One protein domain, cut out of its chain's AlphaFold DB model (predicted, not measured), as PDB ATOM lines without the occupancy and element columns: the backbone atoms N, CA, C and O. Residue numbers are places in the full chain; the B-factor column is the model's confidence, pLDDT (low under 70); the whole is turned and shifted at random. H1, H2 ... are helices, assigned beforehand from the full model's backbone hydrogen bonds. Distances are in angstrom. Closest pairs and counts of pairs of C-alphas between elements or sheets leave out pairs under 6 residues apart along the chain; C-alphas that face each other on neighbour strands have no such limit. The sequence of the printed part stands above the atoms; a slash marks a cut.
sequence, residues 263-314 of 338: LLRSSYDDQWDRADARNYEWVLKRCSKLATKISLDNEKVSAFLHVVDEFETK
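AT A GLANCE: This is residues 263 to 314 of the 338 residues of an uncharacterized protein of Juglans regia (UniProt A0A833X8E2). Two helices, H1 and H2, meet near their ends as a narrow V, with H2 folding back from the end of H1; before them, residues 263 to 274 make an open loop at the first end of H1, from which residues 266 to 273 stick out. The printed part has 52 residues, with two named helices, H1 then H2, and no named strand; the class is all helix. It is only just loose, close to extended, with a radius of gyration of the C-alphas of 14.4 A, and it is flat, spanning 43 by 27 by 9 A.

HOW THE PARTS SIT: Residues 263 to 274 hold no named element, and residues 266 to 273 stand free. H1, residues 275 to 294, and H2, residues 298 to 314, touch only at the corner by their link, and only just, with 3 pairs of C-alphas within 8 A. The closest C-alphas of the two, those of Ile 294 and Lys 300, are 5.7 A apart. H1 takes part with residues 291 to 294 alone, and H2 with residues 300 to 301 alone. The two run opposite ways at a shallow tilt of 27 degrees. Their centres are 15.4 A apart. Residues 305 to 314 of H2 stand free. Every O i to N i+4 pair is within hydrogen-bond range in H2, and 15 of 16 are in H1.

IN THESE COORDINATES: The printed part begins with C-alpha 263 at (-15.234, 25.963, 9.120). H1 runs 28.5 A from C-alpha 275 at (-9.803, 20.147, 3.586) to C-alpha 294. H2 runs 24.5 A from C-alpha 298 to C-alpha 314 at (-26.847, 6.939, 8.166).

THE WHOLE: The two C-alphas farthest apart, those of Gln 271 and Glu 299, are 43.1 A apart. The printed part has no cut, and the link from H1 to H2 is tight, with 3 residues. The mean pLDDT of the printed part is 74.0; residues 263 to 278 and 280 to 281 are under 70.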
ATOM      1  N   LEU A 263     -14.939  26.519  10.442       51.75
ATOM      2  CA  LEU A 263     -15.234  25.963   9.120       51.75
ATOM      3  C   LEU A 263     -15.654  27.041   8.108       51.75
ATOM      4  O   LEU A 263     -15.685  26.769   6.911       51.75
ATOM      5  N   LEU A 264     -15.980  28.254   8.573       50.69
ATOM      6  CA  LEU A 264     -16.276  29.391   7.705       50.69
ATOM      7  C   LEU A 264     -14.965  30.033   7.257       50.69
ATOM      8  O   LEU A 264     -14.162  30.455   8.086       50.69
ATOM      9  N   ARG A 265     -14.767  30.113   5.940       49.22
ATOM     10  CA  ARG A 265     -13.604  30.763   5.339       49.22
ATOM     11  C   ARG A 265     -13.697  32.275   5.537       49.22
ATOM     12  O   ARG A 265     -14.640  32.905   5.058       49.22
ATOM     13  N   SER A 266     -12.731  32.844   6.247       51.81
ATOM     14  CA  SER A 266     -12.591  34.288   6.439       51.81
ATOM     15  C   SER A 266     -11.698  34.903   5.355       51.81
ATOM     16  O   SER A 266     -10.912  34.206   4.713       51.81
ATOM     17  N   SER A 267     -11.796  36.219   5.149       46.88
ATOM     18  CA  SER A 267     -10.937  36.991   4.230       46.88
ATOM     19  C   SER A 267      -9.452  36.994   4.618       46.88
ATOM     20  O   SER A 267      -8.638  37.475   3.838       46.88
ATOM     21  N   TYR A 268      -9.098  36.455   5.790       50.47
ATOM     22  CA  TYR A 268      -7.733  36.429   6.331       50.47
ATOM     23  C   TYR A 268      -7.147  35.013   6.447       50.47
ATOM     24  O   TYR A 268      -6.038  34.859   6.969       50.47
ATOM     25  N   ASP A 269      -7.870  33.977   5.999       54.44
ATOM     26  CA  ASP A 269      -7.388  32.588   5.948       54.44
ATOM     27  C   ASP A 269      -6.386  32.411   4.790       54.44
ATOM     28  O   ASP A 269      -6.657  31.728   3.806       54.44
ATOM     29  N   ASP A 270      -5.210  33.030   4.895       51.72
ATOM     30  CA  ASP A 270      -4.226  33.016   3.804       51.72
ATOM     31  C   ASP A 270      -3.250  31.828   3.853       51.72
ATOM     32  O   ASP A 270      -2.375  31.731   2.997       51.72
ATOM     33  N   GLN A 271      -3.330  30.918   4.838       51.69
ATOM     34  CA  GLN A 271      -2.212  29.980   5.076       51.69
ATOM     35  C   GLN A 271      -2.556  28.549   5.498       51.69
ATOM     36  O   GLN A 271      -1.650  27.788   5.830       51.69
ATOM     37  N   TRP A 272      -3.816  28.113   5.446       46.97
ATOM     38  CA  TRP A 272      -4.098  26.700   5.710       46.97
ATOM     39  C   TRP A 272      -5.191  26.164   4.799       46.97
ATOM     40  O   TRP A 272      -6.376  26.428   4.993       46.97
ATOM     41  N   ASP A 273      -4.774  25.361   3.822       54.19
ATOM     42  CA  ASP A 273      -5.633  24.582   2.935       54.19
ATOM     43  C   ASP A 273      -6.330  23.456   3.733       54.19
ATOM     44  O   ASP A 273      -6.096  22.267   3.524       54.19
ATOM     45  N   ARG A 274      -7.189  23.818   4.695       60.12
ATOM     46  CA  ARG A 274      -7.936  22.870   5.529       60.12
ATOM     47  C   ARG A 274      -9.040  22.208   4.703       60.12
ATOM     48  O   ARG A 274     -10.039  22.842   4.356       60.12
ATOM     49  N   ALA A 275      -8.858  20.926   4.389       64.56
ATOM     50  CA  ALA A 275      -9.803  20.147   3.586       64.56
ATOM     51  C   ALA A 275     -11.224  20.133   4.182       64.56
ATOM     52  O   ALA A 275     -12.199  20.158   3.438       64.56
ATOM     53  N   ASP A 276     -11.358  20.167   5.510       61.28
ATOM     54  CA  ASP A 276     -12.652  20.223   6.197       61.28
ATOM     55  C   ASP A 276     -13.369  21.574   6.026       61.28
ATOM     56  O   ASP A 276     -14.577  21.581   5.796       61.28
ATOM     57  N   ALA A 277     -12.653  22.703   6.032       61.34
ATOM     58  CA  ALA A 277     -13.237  24.015   5.724       61.34
ATOM     59  C   ALA A 277     -13.699  24.114   4.256       61.34
ATOM     60  O   ALA A 277     -14.793  24.616   3.990       61.34
ATOM     61  N   ARG A 278     -12.925  23.565   3.301       68.06
ATOM     62  CA  ARG A 278     -13.338  23.489   1.883       68.06
ATOM     63  C   ARG A 278     -14.581  22.628   1.693       68.06
ATOM     64  O   ARG A 278     -15.506  23.034   0.994       68.06
ATOM     65  N   ASN A 279     -14.607  21.455   2.324       72.50
ATOM     66  CA  ASN A 279     -15.745  20.543   2.248       72.50
ATOM     67  C   ASN A 279     -16.998  21.181   2.857       72.50
ATOM     68  O   ASN A 279     -18.063  21.132   2.247       72.50
ATOM     69  N   TYR A 280     -16.866  21.847   4.008       64.56
ATOM     70  CA  TYR A 280     -17.965  22.578   4.637       64.56
ATOM     71  C   TYR A 280     -18.490  23.713   3.746       64.56
ATOM     72  O   TYR A 280     -19.693  23.804   3.513       64.56
ATOM     73  N   GLU A 281     -17.604  24.545   3.189       67.50
ATOM     74  CA  GLU A 281     -17.987  25.619   2.265       67.50
ATOM     75  C   GLU A 281     -18.685  25.069   1.010       67.50
ATOM     76  O   GLU A 281     -19.664  25.648   0.532       67.50
ATOM     77  N   TRP A 282     -18.213  23.938   0.483       75.69
ATOM     78  CA  TRP A 282     -18.810  23.283  -0.678       75.69
ATOM     79  C   TRP A 282     -20.224  22.773  -0.388       75.69
ATOM     80  O   TRP A 282     -21.144  23.073  -1.157       75.69
ATOM     81  N   VAL A 283     -20.415  22.079   0.740       79.06
ATOM     82  CA  VAL A 283     -21.734  21.616   1.198       79.06
ATOM     83  C   VAL A 283     -22.665  22.806   1.412       79.06
ATOM     84  O   VAL A 283     -23.749  22.834   0.835       79.06
ATOM     85  N   LEU A 284     -22.223  23.836   2.142       73.81
ATOM     86  CA  LEU A 284     -23.026  25.028   2.414       73.81
ATOM     87  C   LEU A 284     -23.466  25.710   1.112       73.81
ATOM     88  O   LEU A 284     -24.655  25.928   0.905       73.81
ATOM     89  N   LYS A 285     -22.539  25.972   0.179       74.75
ATOM     90  CA  LYS A 285     -22.864  26.583  -1.122       74.75
ATOM     91  C   LYS A 285     -23.840  25.733  -1.927       74.75
ATOM     92  O   LYS A 285     -24.692  26.283  -2.630       74.75
ATOM     93  N   ARG A 286     -23.705  24.407  -1.882       81.75
ATOM     94  CA  ARG A 286     -24.592  23.493  -2.606       81.75
ATOM     95  C   ARG A 286     -25.993  23.491  -1.999       81.75
ATOM     96  O   ARG A 286     -26.952  23.635  -2.758       81.75
ATOM     97  N   CYS A 287     -26.091  23.411  -0.674       81.31
ATOM     98  CA  CYS A 287     -27.346  23.459   0.070       81.31
ATOM     99  C   CYS A 287     -28.035  24.816  -0.080       81.31
ATOM    100  O   CYS A 287     -29.207  24.838  -0.430       81.31
ATOM    101  N   SER A 288     -27.328  25.943   0.051       71.81
ATOM    102  CA  SER A 288     -27.909  27.277  -0.158       71.81
ATOM    103  C   SER A 288     -28.460  27.449  -1.575       71.81
ATOM    104  O   SER A 288     -29.586  27.904  -1.743       71.81
ATOM    105  N   LYS A 289     -27.715  27.024  -2.609       79.56
ATOM    106  CA  LYS A 289     -28.201  27.067  -4.002       79.56
ATOM    107  C   LYS A 289     -29.457  26.227  -4.211       79.56
ATOM    108  O   LYS A 289     -30.296  26.589  -5.031       79.56
ATOM    109  N   LEU A 290     -29.545  25.075  -3.550       82.88
ATOM    110  CA  LEU A 290     -30.712  24.205  -3.640       82.88
ATOM    111  C   LEU A 290     -31.891  24.800  -2.867       82.88
ATOM    112  O   LEU A 290     -32.974  24.886  -3.432       82.88
ATOM    113  N   ALA A 291     -31.651  25.307  -1.656       78.94
ATOM    114  CA  ALA A 291     -32.631  25.989  -0.819       78.94
ATOM    115  C   ALA A 291     -33.317  27.134  -1.576       78.94
ATOM    116  O   ALA A 291     -34.537  27.161  -1.637       78.94
ATOM    117  N   THR A 292     -32.563  28.003  -2.264       80.44
ATOM    118  CA  THR A 292     -33.142  29.083  -3.091       80.44
ATOM    119  C   THR A 292     -34.027  28.568  -4.231       80.44
ATOM    120  O   THR A 292     -34.963  29.245  -4.639       80.44
ATOM    121  N   LYS A 293     -33.739  27.381  -4.781       84.94
ATOM    122  CA  LYS A 293     -34.526  26.800  -5.882       84.94
ATOM    123  C   LYS A 293     -35.810  26.134  -5.407       84.94
ATOM    124  O   LYS A 293     -36.779  26.110  -6.159       84.94
ATOM    125  N   ILE A 294     -35.790  25.550  -4.213       88.19
ATOM    126  CA  ILE A 294     -36.921  24.789  -3.678       88.19
ATOM    127  C   ILE A 294     -37.789  25.617  -2.727       88.19
ATOM    128  O   ILE A 294     -38.909  25.213  -2.467       88.19
ATOM    129  N   SER A 295     -37.329  26.781  -2.250       85.00
ATOM    130  CA  SER A 295     -37.981  27.552  -1.174       85.00
ATOM    131  C   SER A 295     -39.417  27.997  -1.451       85.00
ATOM    132  O   SER A 295     -40.116  28.368  -0.517       85.00
ATOM    133  N   LEU A 296     -39.851  28.005  -2.714       84.38
ATOM    134  CA  LEU A 296     -41.209  28.388  -3.114       84.38
ATOM    135  C   LEU A 296     -42.158  27.187  -3.264       84.38
ATOM    136  O   LEU A 296     -43.332  27.380  -3.560       84.38
ATOM    137  N   ASP A 297     -41.662  25.961  -3.094       92.00
ATOM    138  CA  ASP A 297     -42.400  24.722  -3.331       92.00
ATOM    139  C   ASP A 297     -42.294  23.799  -2.109       92.00
ATOM    140  O   ASP A 297     -41.278  23.139  -1.878       92.00
ATOM    141  N   ASN A 298     -43.372  23.759  -1.323       86.25
ATOM    142  CA  ASN A 298     -43.428  23.017  -0.064       86.25
ATOM    143  C   ASN A 298     -43.236  21.504  -0.243       86.25
ATOM    144  O   ASN A 298     -42.655  20.866   0.636       86.25
ATOM    145  N   GLU A 299     -43.668  20.925  -1.368       90.38
ATOM    146  CA  GLU A 299     -43.473  19.496  -1.635       90.38
ATOM    147  C   GLU A 299     -41.993  19.197  -1.888       90.38
ATOM    148  O   GLU A 299     -41.439  18.245  -1.335       90.38
ATOM    149  N   LYS A 300     -41.307  20.063  -2.647       87.81
ATOM    150  CA  LYS A 300     -39.857  19.945  -2.871       87.81
ATOM    151  C   LYS A 300     -39.042  20.194  -1.603       87.81
ATOM    152  O   LYS A 300     -38.017  19.539  -1.419       87.81
ATOM    153  N   VAL A 301     -39.473  21.115  -0.737       86.19
ATOM    154  CA  VAL A 301     -38.847  21.338   0.578       86.19
ATOM    155  C   VAL A 301     -38.989  20.095   1.452       86.19
ATOM    156  O   VAL A 301     -37.989  19.619   1.982       86.19
ATOM    157  N   SER A 302     -40.196  19.534   1.561       85.75
ATOM    158  CA  SER A 302     -40.446  18.333   2.364       85.75
ATOM    159  C   SER A 302     -39.663  17.123   1.849       85.75
ATOM    160  O   SER A 302     -39.015  16.436   2.639       85.75
ATOM    161  N   ALA A 303     -39.625  16.913   0.528       90.06
ATOM    162  CA  ALA A 303     -38.829  15.850  -0.081       90.06
ATOM    163  C   ALA A 303     -37.324  16.021   0.184       90.06
ATOM    164  O   ALA A 303     -36.627  15.045   0.450       90.06
ATOM    165  N   PHE A 304     -36.811  17.256   0.136       88.56
ATOM    166  CA  PHE A 304     -35.414  17.536   0.460       88.56
ATOM    167  C   PHE A 304     -35.094  17.253   1.932       88.56
ATOM    168  O   PHE A 304     -34.094  16.594   2.202       88.56
ATOM    169  N   LEU A 305     -35.938  17.706   2.865       88.62
ATOM    170  CA  LEU A 305     -35.741  17.464   4.298       88.62
ATOM    171  C   LEU A 305     -35.751  15.967   4.622       88.62
ATOM    172  O   LEU A 305     -34.836  15.498   5.282       88.62
ATOM    173  N   HIS A 306     -36.675  15.195   4.044       89.88
ATOM    174  CA  HIS A 306     -36.701  13.741   4.224       89.88
ATOM    175  C   HIS A 306     -35.392  13.063   3.774       89.88
ATOM    176  O   HIS A 306     -34.900  12.148   4.427       89.88
ATOM    177  N   VAL A 307     -34.805  13.501   2.653       90.19
ATOM    178  CA  VAL A 307     -33.513  12.972   2.177       90.19
ATOM    179  C   VAL A 307     -32.369  13.353   3.120       90.19
ATOM    180  O   VAL A 307     -31.442  12.563   3.299       90.19
ATOM    181  N   VAL A 308     -32.415  14.549   3.712       86.75
ATOM    182  CA  VAL A 308     -31.433  14.979   4.715       86.75
ATOM    183  C   VAL A 308     -31.563  14.134   5.981       86.75
ATOM    184  O   VAL A 308     -30.555  13.587   6.412       86.75
ATOM    185  N   ASP A 309     -32.773  13.926   6.498       85.75
ATOM    186  CA  ASP A 309     -33.027  13.106   7.691       85.75
ATOM    187  C   ASP A 309     -32.573  11.642   7.485       85.75
ATOM    188  O   ASP A 309     -31.945  11.022   8.351       85.75
ATOM    189  N   GLU A 310     -32.816  11.076   6.295       89.44
ATOM    190  CA  GLU A 310     -32.334   9.736   5.923       89.44
ATOM    191  C   GLU A 310     -30.795   9.673   5.827       89.44
ATOM    192  O   GLU A 310     -30.173   8.635   6.065       89.44
ATOM    193  N   PHE A 311     -30.152  10.777   5.452       85.06
ATOM    194  CA  PHE A 311     -28.696  10.865   5.411       85.06
ATOM    195  C   PHE A 311     -28.098  11.037   6.815       85.06
ATOM    196  O   PHE A 311     -27.111  10.374   7.133       85.06
ATOM    197  N   GLU A 312     -28.709  11.860   7.670       78.62
ATOM    198  CA  GLU A 312     -28.295  12.063   9.063       78.62
ATOM    199  C   GLU A 312     -28.334  10.752   9.853       78.62
ATOM    200  O   GLU A 312     -27.332  10.371  10.462       78.62
ATOM    201  N   THR A 313     -29.419   9.984   9.727       81.06
ATOM    202  CA  THR A 313     -29.547   8.658  10.357       81.06
ATOM    203  C   THR A 313     -28.466   7.664   9.905       81.06
ATOM    204  O   THR A 313     -27.985   6.859  10.705       81.06
ATOM    205  N   LYS A 314     -27.992   7.741   8.652       83.19
ATOM    206  CA  LYS A 314     -26.847   6.939   8.166       83.19
ATOM    207  C   LYS A 314     -25.499   7.428   8.716       83.19
ATOM    208  O   LYS A 314     -24.580   6.624   8.898       83.19
TER     209      LYS A 314